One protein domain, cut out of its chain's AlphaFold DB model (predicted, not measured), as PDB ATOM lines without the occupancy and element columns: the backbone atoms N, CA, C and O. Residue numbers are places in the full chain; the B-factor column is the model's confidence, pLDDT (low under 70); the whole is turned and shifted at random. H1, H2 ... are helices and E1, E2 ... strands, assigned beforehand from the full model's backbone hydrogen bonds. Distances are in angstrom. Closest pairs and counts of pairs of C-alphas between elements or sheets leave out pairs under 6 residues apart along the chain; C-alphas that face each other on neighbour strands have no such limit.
ATOM      1  N   LEU A  10     -32.027  17.031 -32.481       94.25
ATOM      2  CA  LEU A  10     -30.658  16.538 -32.600       94.25
ATOM      3  C   LEU A  10     -30.572  15.407 -33.622       94.25
ATOM      4  O   LEU A  10     -31.348  14.453 -33.577       94.25
ATOM      5  N   ARG A  11     -29.580  15.495 -34.508       94.31
ATOM      6  CA  ARG A  11     -29.200  14.425 -35.430       94.31
ATOM      7  C   ARG A  11     -27.731  14.094 -35.244       94.31
ATOM      8  O   ARG A  11     -26.908  15.005 -35.227       94.31
ATOM      9  N   LEU A  12     -27.430  12.804 -35.147       93.19
ATOM     10  CA  LEU A  12     -26.082  12.253 -35.045       93.19
ATOM     11  C   LEU A  12     -25.907  11.196 -36.131       93.19
ATOM     12  O   LEU A  12     -26.807  10.385 -36.346       93.19
ATOM     13  N   TRP A  13     -24.773  11.215 -36.817       92.69
ATOM     14  CA  TRP A  13     -24.428  10.209 -37.815       92.69
ATOM     15  C   TRP A  13     -22.911  10.086 -37.937       92.69
ATOM     16  O   TRP A  13     -22.175  10.971 -37.502       92.69
ATOM     17  N   GLN A  14     -22.451   8.993 -38.534       90.56
ATOM     18  CA  GLN A  14     -21.042   8.796 -38.854       90.56
ATOM     19  C   GLN A  14     -20.816   8.957 -40.354       90.56
ATOM     20  O   GLN A  14     -21.678   8.613 -41.165       90.56
ATOM     21  N   LEU A  15     -19.654   9.489 -40.715       91.06
ATOM     22  CA  LEU A  15     -19.141   9.497 -42.080       91.06
ATOM     23  C   LEU A  15     -17.720   8.947 -42.078       91.06
ATOM     24  O   LEU A  15     -16.974   9.158 -41.126       91.06
ATOM     25  N   GLU A  16     -17.350   8.260 -43.151       88.94
ATOM     26  CA  GLU A  16     -15.963   7.877 -43.377       88.94
ATOM     27  C   GLU A  16     -15.203   9.062 -43.981       88.94
ATOM     28  O   GLU A  16     -15.522   9.537 -45.072       88.94
ATOM     29  N   GLU A  17     -14.187   9.545 -43.272       87.56
ATOM     30  CA  GLU A  17     -13.290  10.601 -43.725       87.56
ATOM     31  C   GLU A  17     -11.847  10.134 -43.601       87.56
ATOM     32  O   GLU A  17     -11.390   9.762 -42.526       87.56
ATOM     33  N   GLN A  18     -11.119  10.139 -44.721       86.88
ATOM     34  CA  GLN A  18      -9.708   9.724 -44.770       86.88
ATOM     35  C   GLN A  18      -9.456   8.328 -44.159       86.88
ATOM     36  O   GLN A  18      -8.399   8.075 -43.584       86.88
ATOM     37  N   GLY A  19     -10.425   7.414 -44.291       84.31
ATOM     38  CA  GLY A  19     -10.354   6.057 -43.740       84.31
ATOM     39  C   GLY A  19     -10.654   5.960 -42.239       84.31
ATOM     40  O   GLY A  19     -10.338   4.945 -41.625       84.31
ATOM     41  N   GLN A  20     -11.235   7.001 -41.634       83.38
ATOM     42  CA  GLN A  20     -11.679   7.010 -40.240       83.38
ATOM     43  C   GLN A  20     -13.173   7.329 -40.145       83.38
ATOM     44  O   GLN A  20     -13.672   8.211 -40.841       83.38
ATOM     45  N   LEU A  21     -13.895   6.629 -39.264       86.19
ATOM     46  CA  LEU A  21     -15.283   6.964 -38.947       86.19
ATOM     47  C   LEU A  21     -15.319   8.181 -38.022       86.19
ATOM     48  O   LEU A  21     -14.807   8.140 -36.906       86.19
ATOM     49  N   VAL A  22     -15.953   9.252 -38.486       87.88
ATOM     50  CA  VAL A  22     -16.066  10.523 -37.770       87.88
ATOM     51  C   VAL A  22     -17.528  10.808 -37.461       87.88
ATOM     52  O   VAL A  22     -18.389  10.753 -38.341       87.88
ATOM     53  N   TRP A  23     -17.812  11.152 -36.205       90.50
ATOM     54  CA  TRP A  23     -19.133  11.608 -35.788       90.50
ATOM     55  C   TRP A  23     -19.407  13.031 -36.272       90.50
ATOM     56  O   TRP A  23     -18.643  13.959 -36.007       90.50
ATOM     57  N   ARG A  24     -20.550  13.208 -36.929       94.00
ATOM     58  CA  ARG A  24     -21.115  14.501 -37.306       94.00
ATOM     59  C   ARG A  24     -22.423  14.733 -36.567       94.00
ATOM     60  O   ARG A  24     -23.116  13.789 -36.175       94.00
ATOM     61  N   ALA A  25     -22.761  16.005 -36.400       95.38
ATOM     62  CA  ALA A  25     -23.992  16.390 -35.739       95.38
ATOM     63  C   ALA A  25     -24.669  17.577 -36.416       95.38
ATOM     64  O   ALA A  25     -24.037  18.407 -37.064       95.38
ATOM     65  N   SER A  26     -25.980  17.677 -36.228       95.75
ATOM     66  CA  SER A  26     -26.714  18.905 -36.509       95.75
ATOM     67  C   SER A  26     -27.832  19.132 -35.506       95.75
ATOM     68  O   SER A  26     -28.406  18.181 -34.965       95.75
ATOM     69  N   LEU A  27     -28.139  20.408 -35.288       95.88
ATOM     70  CA  LEU A  27     -29.312  20.865 -34.558       95.88
ATOM     71  C   LEU A  27     -30.208  21.669 -35.488       95.88
ATOM     72  O   LEU A  27     -29.744  22.503 -36.264       95.88
ATOM     73  N   GLU A  28     -31.502  21.438 -35.365       94.44
ATOM     74  CA  GLU A  28     -32.538  22.206 -36.045       94.44
ATOM     75  C   GLU A  28     -33.537  22.695 -35.003       94.44
ATOM     76  O   GLU A  28     -33.992  21.915 -34.161       94.44
ATOM     77  N   GLU A  29     -33.854  23.984 -35.038       90.81
ATOM     78  CA  GLU A  29     -34.874  24.567 -34.170       90.81
ATOM     79  C   GLU A  29     -36.268  24.279 -34.744       90.81
ATOM     80  O   GLU A  29     -36.546  24.644 -35.889       90.81
ATOM     81  N   PRO A  30     -37.184  23.654 -33.982       86.25
ATOM     82  CA  PRO A  30     -38.530  23.384 -34.464       86.25
ATOM     83  C   PRO A  30     -39.245  24.667 -34.901       86.25
ATOM     84  O   PRO A  30     -39.420  25.595 -34.114       86.25
ATOM     85  N   GLY A  31     -39.689  24.699 -36.158       83.06
ATOM     86  CA  GLY A  31     -40.387  25.852 -36.732       83.06
ATOM     87  C   GLY A  31     -39.475  26.918 -37.343       83.06
ATOM     88  O   GLY A  31     -39.993  27.908 -37.858       83.06
ATOM     89  N   LYS A  32     -38.152  26.717 -37.338       80.94
ATOM     90  CA  LYS A  32     -37.204  27.473 -38.164       80.94
ATOM     91  C   LYS A  32     -36.640  26.563 -39.256       80.94
ATOM     92  O   LYS A  32     -36.435  25.375 -39.037       80.94
ATOM     93  N   GLU A  33     -36.360  27.128 -40.427       78.00
ATOM     94  CA  GLU A  33     -35.677  26.407 -41.517       78.00
ATOM     95  C   GLU A  33     -34.152  26.339 -41.316       78.00
ATOM     96  O   GLU A  33     -33.435  25.715 -42.097       78.00
ATOM     97  N   GLU A  34     -33.640  26.976 -40.262       83.50
ATOM     98  CA  GLU A  34     -32.214  27.038 -39.971       83.50
ATOM     99  C   GLU A  34     -31.712  25.747 -39.315       83.50
ATOM    100  O   GLU A  34     -32.249  25.259 -38.315       83.50
ATOM    101  N   ARG A  35     -30.629  25.210 -39.882       90.81
ATOM    102  CA  ARG A  35     -29.922  24.038 -39.373       90.81
ATOM    103  C   ARG A  35     -28.470  24.389 -39.097       90.81
ATOM    104  O   ARG A  35     -27.726  24.744 -40.010       90.81
ATOM    105  N   ASN A  36     -28.059  24.198 -37.851       93.19
ATOM    106  CA  ASN A  36     -26.670  24.318 -37.438       93.19
ATOM    107  C   ASN A  36     -25.995  22.961 -37.621       93.19
ATOM    108  O   ASN A  36     -26.413  21.976 -37.010       93.19
ATOM    109  N   ASN A  37     -24.989  22.901 -38.491       94.44
ATOM    110  CA  ASN A  37     -24.197  21.697 -38.718       94.44
ATOM    111  C   ASN A  37     -22.869  21.820 -37.972       94.44
ATOM    112  O   ASN A  37     -22.252  22.882 -37.987       94.44
ATOM    113  N   PHE A  38     -22.434  20.721 -37.366       94.81
ATOM    114  CA  PHE A  38     -21.222  20.648 -36.564       94.81
ATOM    115  C   PHE A  38     -20.307  19.568 -37.125       94.81
ATOM    116  O   PHE A  38     -20.743  18.444 -37.412       94.81
ATOM    117  N   ALA A  39     -19.029  19.910 -37.273       90.81
ATOM    118  CA  ALA A  39     -18.013  18.970 -37.713       90.81
ATOM    119  C   ALA A  39     -17.673  17.980 -36.589       90.81
ATOM    120  O   ALA A  39     -17.207  16.877 -36.847       90.81
ATOM    121  N   SER A  40     -17.942  18.309 -35.330       90.94
ATOM    122  CA  SER A  40     -17.724  17.368 -34.235       90.94
ATOM    123  C   SER A  40     -18.787  17.471 -33.154       90.94
ATOM    124  O   SER A  40     -19.545  18.438 -33.061       90.94
ATOM    125  N   ILE A  41     -18.816  16.456 -32.294       92.25
ATOM    126  CA  ILE A  41     -19.660  16.434 -31.099       92.25
ATOM    127  C   ILE A  41     -19.235  17.517 -30.105       92.25
ATOM    128  O   ILE A  41     -20.081  18.066 -29.407       92.25
ATOM    129  N   TYR A  42     -17.949  17.867 -30.067       92.44
ATOM    130  CA  TYR A  42     -17.448  18.946 -29.219       92.44
ATOM    131  C   TYR A  42     -17.991  20.305 -29.670       92.44
ATOM    132  O   TYR A  42     -18.538  21.027 -28.848       92.44
ATOM    133  N   GLU A  43     -17.979  20.597 -30.974       94.38
ATOM    134  CA  GLU A  43     -18.561  21.840 -31.509       94.38
ATOM    135  C   GLU A  43     -20.068  21.954 -31.226       94.38
ATOM    136  O   GLU A  43     -20.563  23.026 -30.879       94.38
ATOM    137  N   LEU A  44     -20.802  20.839 -31.329       95.19
ATOM    138  CA  LEU A  44     -22.209  20.770 -30.926       95.19
ATOM    139  C   LEU A  44     -22.392  21.149 -29.445       95.19
ATOM    140  O   LEU A  44     -23.329  21.867 -29.093       95.19
ATOM    141  N   LEU A  45     -21.541  20.620 -28.566       94.31
ATOM    142  CA  LEU A  45     -21.642  20.827 -27.121       94.31
ATOM    143  C   LEU A  45     -21.244  22.250 -26.722       94.31
ATOM    144  O   LEU A  45     -21.949  22.847 -25.909       94.31
ATOM    145  N   ASP A  46     -20.214  22.816 -27.353       93.38
ATOM    146  CA  ASP A  46     -19.821  24.221 -27.194       93.38
ATOM    147  C   ASP A  46     -20.970  25.156 -27.593       93.38
ATOM    148  O   ASP A  46     -21.272  26.129 -26.897       93.38
ATOM    149  N   PHE A  47     -21.667  24.842 -28.690       92.81
ATOM    150  CA  PHE A  47     -22.852  25.589 -29.100       92.81
ATOM    151  C   PHE A  47     -23.951  25.525 -28.031       92.81
ATOM    152  O   PHE A  47     -24.473  26.564 -27.624       92.81
ATOM    153  N   LEU A  48     -24.286  24.332 -27.528       91.38
ATOM    154  CA  LEU A  48     -25.309  24.168 -26.487       91.38
ATOM    155  C   LEU A  48     -24.935  24.879 -25.174       91.38
ATOM    156  O   LEU A  48     -25.807  25.462 -24.521       91.38
ATOM    157  N   GLU A  49     -23.656  24.885 -24.796       91.19
ATOM    158  CA  GLU A  49     -23.160  25.663 -23.657       91.19
ATOM    159  C   GLU A  49     -23.403  27.164 -23.857       91.19
ATOM    160  O   GLU A  49     -23.944  27.829 -22.972       91.19
ATOM    161  N   GLN A  50     -23.069  27.705 -25.029       89.75
ATOM    162  CA  GLN A  50     -23.277  29.124 -25.321       89.75
ATOM    163  C   GLN A  50     -24.758  29.514 -25.257       89.75
ATOM    164  O   GLN A  50     -25.095  30.522 -24.636       89.75
ATOM    165  N   GLN A  51     -25.649  28.705 -25.839       87.12
ATOM    166  CA  GLN A  51     -27.091  28.984 -25.828       87.12
ATOM    167  C   GLN A  51     -27.678  28.955 -24.407       87.12
ATOM    168  O   GLN A  51     -28.533  29.773 -24.054       87.12
ATOM    169  N   THR A  52     -27.193  28.041 -23.561       82.81
ATOM    170  CA  THR A  52     -27.659  27.914 -22.170       82.81
ATOM    171  C   THR A  52     -27.062  28.967 -21.233       82.81
ATOM    172  O   THR A  52     -27.740  29.396 -20.305       82.81
ATOM    173  N   ASN A  53     -25.845  29.455 -21.490       78.19
ATOM    174  CA  ASN A  53     -25.241  30.547 -20.717       78.19
ATOM    175  C   ASN A  53     -25.820  31.929 -21.068       78.19
ATOM    176  O   ASN A  53     -25.849  32.822 -20.224       78.19
ATOM    177  N   GLN A  54     -26.316  32.126 -22.293       70.88
ATOM    178  CA  GLN A  54     -26.999  33.370 -22.679       70.88
ATOM    179  C   GLN A  54     -28.323  33.579 -21.931       70.88
ATOM    180  O   GLN A  54     -28.739  34.713 -21.706       70.88
ATOM    181  N   THR A  55     -28.964  32.486 -21.520       64.38
ATOM    182  CA  THR A  55     -30.276  32.463 -20.861       64.38
ATOM    183  C   THR A  55     -30.184  32.410 -19.325       64.38
ATOM    184  O   THR A  55     -31.197  32.424 -18.628       64.38
ATOM    185  N   GLY A  56     -28.972  32.393 -18.753       67.81
ATOM    186  CA  GLY A  56     -28.726  32.517 -17.312       67.81
ATOM    187  C   GLY A  56     -27.330  32.045 -16.892       67.81
ATOM    188  O   GLY A  56     -26.612  31.425 -17.665       67.81
ATOM    189  N   ASN A  57     -26.937  32.292 -15.636       71.94
ATOM    190  CA  ASN A  57     -25.638  31.862 -15.082       71.94
ATOM    191  C   ASN A  57     -25.614  30.359 -14.735       71.94
ATOM    192  O   ASN A  57     -25.318  29.972 -13.599       71.94
ATOM    193  N   TYR A  58     -25.984  29.506 -15.686       80.31
ATOM    194  CA  TYR A  58     -25.921  28.060 -15.538       80.31
ATOM    195  C   TYR A  58     -24.469  27.584 -15.625       80.31
ATOM    196  O   TYR A  58     -23.615  28.199 -16.249       80.31
ATOM    197  N   THR A  59     -24.153  26.478 -14.957       84.44
ATOM    198  CA  THR A  59     -22.908  25.756 -15.228       84.44
ATOM    199  C   THR A  59     -23.230  24.604 -16.158       84.44
ATOM    200  O   THR A  59     -23.910  23.660 -15.742       84.44
ATOM    201  N   PHE A  60     -22.729  24.675 -17.386       88.50
ATOM    202  CA  PHE A  60     -22.785  23.589 -18.350       88.50
ATOM    203  C   PHE A  60     -21.532  22.720 -18.211       88.50
ATOM    204  O   PHE A  60     -20.419  23.212 -18.048       88.50
ATOM    205  N   ARG A  61     -21.708  21.402 -18.184       90.31
ATOM    206  CA  ARG A  61     -20.609  20.434 -18.247       90.31
ATOM    207  C   ARG A  61     -21.020  19.300 -19.149       90.31
ATOM    208  O   ARG A  61     -22.141  18.808 -19.041       90.31
ATOM    209  N   HIS A  62     -20.084  18.830 -19.951       92.00
ATOM    210  CA  HIS A  62     -20.275  17.639 -20.752       92.00
ATOM    211  C   HIS A  62     -19.089  16.691 -20.592       92.00
ATOM    212  O   HIS A  62     -17.963  17.101 -20.315       92.00
ATOM    213  N   HIS A  63     -19.365  15.402 -20.733       93.00
ATOM    214  CA  HIS A  63     -18.359  14.362 -20.845       93.00
ATOM    215  C   HIS A  63     -18.710  13.504 -22.052       93.00
ATOM    216  O   HIS A  63     -19.869  13.113 -22.207       93.00
ATOM    217  N   VAL A  64     -17.718  13.264 -22.900       90.88
ATOM    218  CA  VAL A  64     -17.855  12.473 -24.121       90.88
ATOM    219  C   VAL A  64     -16.937  11.270 -23.985       90.88
ATOM    220  O   VAL A  64     -15.752  11.432 -23.694       90.88
ATOM    221  N   VAL A  65     -17.496  10.076 -24.162       90.00
ATOM    222  CA  VAL A  65     -16.742   8.823 -24.217       90.00
ATOM    223  C   VAL A  65     -17.028   8.166 -25.553       90.00
ATOM    224  O   VAL A  65     -18.159   7.771 -25.826       90.00
ATOM    225  N   GLU A  66     -15.993   8.037 -26.369       85.94
ATOM    226  CA  GLU A  66     -16.033   7.273 -27.612       85.94
ATOM    227  C   GLU A  66     -15.441   5.890 -27.344       85.94
ATOM    228  O   GLU A  66     -14.336   5.769 -26.809       85.94
ATOM    229  N   LYS A  67     -16.191   4.839 -27.678       84.94
ATOM    230  CA  LYS A  67     -15.734   3.452 -27.580       84.94
ATOM    231  C   LYS A  67     -15.676   2.866 -28.979       84.94
ATOM    232  O   LYS A  67     -16.678   2.867 -29.687       84.94
ATOM    233  N   ASN A  68     -14.502   2.354 -29.328       75.19
ATOM    234  CA  ASN A  68     -14.235   1.672 -30.585       75.19
ATOM    235  C   ASN A  68     -13.818   0.236 -30.246       75.19
ATOM    236  O   ASN A  68     -12.637  -0.020 -30.010       75.19
ATOM    237  N   GLU A  69     -14.777  -0.686 -30.154       73.50
ATOM    238  CA  GLU A  69     -14.507  -2.102 -29.877       73.50
ATOM    239  C   GLU A  69     -15.067  -2.965 -31.009       73.50
ATOM    240  O   GLU A  69     -16.261  -2.933 -31.270       73.50
ATOM    241  N   ASN A  70     -14.203  -3.753 -31.667       58.62
ATOM    242  CA  ASN A  70     -14.582  -4.797 -32.633       58.62
ATOM    243  C   ASN A  70     -15.714  -4.391 -33.602       58.62
ATOM    244  O   ASN A  70     -16.753  -5.043 -33.638       58.62
ATOM    245  N   GLU A  71     -15.498  -3.320 -34.374       65.81
ATOM    246  CA  GLU A  71     -16.437  -2.766 -35.377       65.81
ATOM    247  C   GLU A  71     -17.702  -2.088 -34.816       65.81
ATOM    248  O   GLU A  71     -18.398  -1.407 -35.570       65.81
ATOM    249  N   ASP A  72     -17.965  -2.167 -33.509       71.06
ATOM    250  CA  ASP A  72     -19.044  -1.428 -32.855       71.06
ATOM    251  C   ASP A  72     -18.502  -0.103 -32.299       71.06
ATOM    252  O   ASP A  72     -17.737  -0.050 -31.327       71.06
ATOM    253  N   THR A  73     -18.854   0.990 -32.976       80.06
ATOM    254  CA  THR A  73     -18.496   2.342 -32.544       80.06
ATOM    255  C   THR A  73     -19.670   2.953 -31.803       80.06
ATOM    256  O   THR A  73     -20.709   3.245 -32.393       80.06
ATOM    257  N   SER A  74     -19.492   3.215 -30.512       85.38
ATOM    258  CA  SER A  74     -20.503   3.892 -29.700       85.38
ATOM    259  C   SER A  74     -19.971   5.200 -29.135       85.38
ATOM    260  O   SER A  74     -18.785   5.345 -28.832       85.38
ATOM    261  N   ILE A  75     -20.873   6.168 -28.986       88.75
ATOM    262  CA  ILE A  75     -20.593   7.433 -28.321       88.75
ATOM    263  C   ILE A  75     -21.557   7.627 -27.157       88.75
ATOM    264  O   ILE A  75     -22.777   7.561 -27.312       88.75
ATOM    265  N   GLU A  76     -21.001   7.877 -25.978       91.75
ATOM    266  CA  GLU A  76     -21.752   8.254 -24.790       91.75
ATOM    267  C   GLU A  76     -21.540   9.742 -24.522       91.75
ATOM    268  O   GLU A  76     -20.414  10.204 -24.322       91.75
ATOM    269  N   ILE A  77     -22.639  10.498 -24.512       92.00
ATOM    270  CA  ILE A  77     -22.636  11.933 -24.232       92.00
ATOM    271  C   ILE A  77     -23.393  12.156 -22.930       92.00
ATOM    272  O   ILE A  77     -24.603  11.948 -22.847       92.00
ATOM    273  N   LYS A  78     -22.684  12.628 -21.905       93.50
ATOM    274  CA  LYS A  78     -23.277  12.995 -20.621       93.50
ATOM    275  C   LYS A  78     -23.259  14.503 -20.457       93.50
ATOM    276  O   LYS A  78     -22.202  15.083 -20.242       93.50
ATOM    277  N   ILE A  79     -24.436  15.123 -20.488       91.06
ATOM    278  CA  ILE A  79     -24.609  16.561 -20.260       91.06
ATOM    279  C   ILE A  79     -25.123  16.785 -18.838       91.06
ATOM    280  O   ILE A  79     -26.012  16.089 -18.354       91.06
ATOM    281  N   THR A  80     -24.542  17.750 -18.135       90.12
ATOM    282  CA  THR A  80     -24.968  18.183 -16.805       90.12
ATOM    283  C   THR A  80     -25.089  19.696 -16.789       90.12
ATOM    284  O   THR A  80     -24.086  20.398 -16.882       90.12
ATOM    285  N   VAL A  81     -26.310  20.190 -16.595       87.25
ATOM    286  CA  VAL A  81     -26.593  21.617 -16.417       87.25
ATOM    287  C   VAL A  81     -26.964  21.859 -14.962       87.25
ATOM    288  O   VAL A  81     -27.841  21.188 -14.415       87.25
ATOM    289  N   LYS A  82     -26.281  22.796 -14.302       86.25
ATOM    290  CA  LYS A  82     -26.600  23.207 -12.930       86.25
ATOM    291  C   LYS A  82     -27.081  24.647 -12.920       86.25
ATOM    292  O   LYS A  82     -26.360  25.536 -13.359       86.25
ATOM    293  N   SER A  83     -28.273  24.860 -12.370       80.25
ATOM    294  CA  SER A  83     -28.760  26.200 -12.041       80.25
ATOM    295  C   SER A  83     -27.875  26.837 -10.966       80.25
ATOM    296  O   SER A  83     -27.434  26.123 -10.050       80.25
TER     297      SER A  83
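What this domain is: This is residues 10 to 83 of the 92 residues of an uncharacterized protein of Chloroflexi bacterium (UniProt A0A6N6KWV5). A single helix, H1, lies between a three-stranded sheet, E1 E2 E3, and a long two-stranded hairpin, E4 E5. The arrangement is open: the two sheets are apart, and H1 fills only part of the space between them. The printed part has 74 residues, with the named elements in the order E1 E2 E3 H1 E4 E5. Both sheets are antiparallel, with orders E1 - E2 - E3 and E4 - E5, and the class is mixed, helices and strands. The whole is loose, with a radius of gyration of the C-alphas of 14.2 A and spans of 42 by 29 by 18 A.

Where its parts are: E1, residues 10 to 17, begins at C-alpha 10 (-30.658, 16.538, -32.600) and measures 21.5 A. E2, residues 20 to 28, measures 26.1 A, and E3, residues 35 to 38, 9.8 A. H1, residues 41 to 54, measures 20.3 A from C-alpha 41 (-19.660, 16.434, -31.099). E4, residues 59 to 69, and E5, residues 72 to 82, each measure 32.6 A; E5 ends at C-alpha 82 (-26.600, 23.207, -12.930).

How they stand to each other: E1, E2 and E3 form a meander, each strand the antiparallel neighbour of the one before. N 13 and O 24 are 3.1 A apart, and N 27 and O 36 2.9 A, within hydrogen-bond range. H1 is on one face of this sheet, making two layers, at a height of 11.0 A, over E2 and E3 and along the strands. The closest C-alphas of E2 and H1, Ala 25 and Ile 41, are 6.3 A apart. Those of H1 and E4, Glu 49 and Phe 60, are 5.7 A apart. H1 and E5 are near each other, with 8 pairs of C-alphas within 10 A. In the hairpin E4 and E5, N 65 and O 76 are 2.9 A apart. In H1 every O i to N i+4 pair is within hydrogen-bond range.

The domain as a whole: The C-alphas farthest apart, Gly 56 and Asn 70, are 42.7 A apart. The printed part has no cut and no long link. Residues 55 to 56 and 70 to 71 have pLDDT under 70.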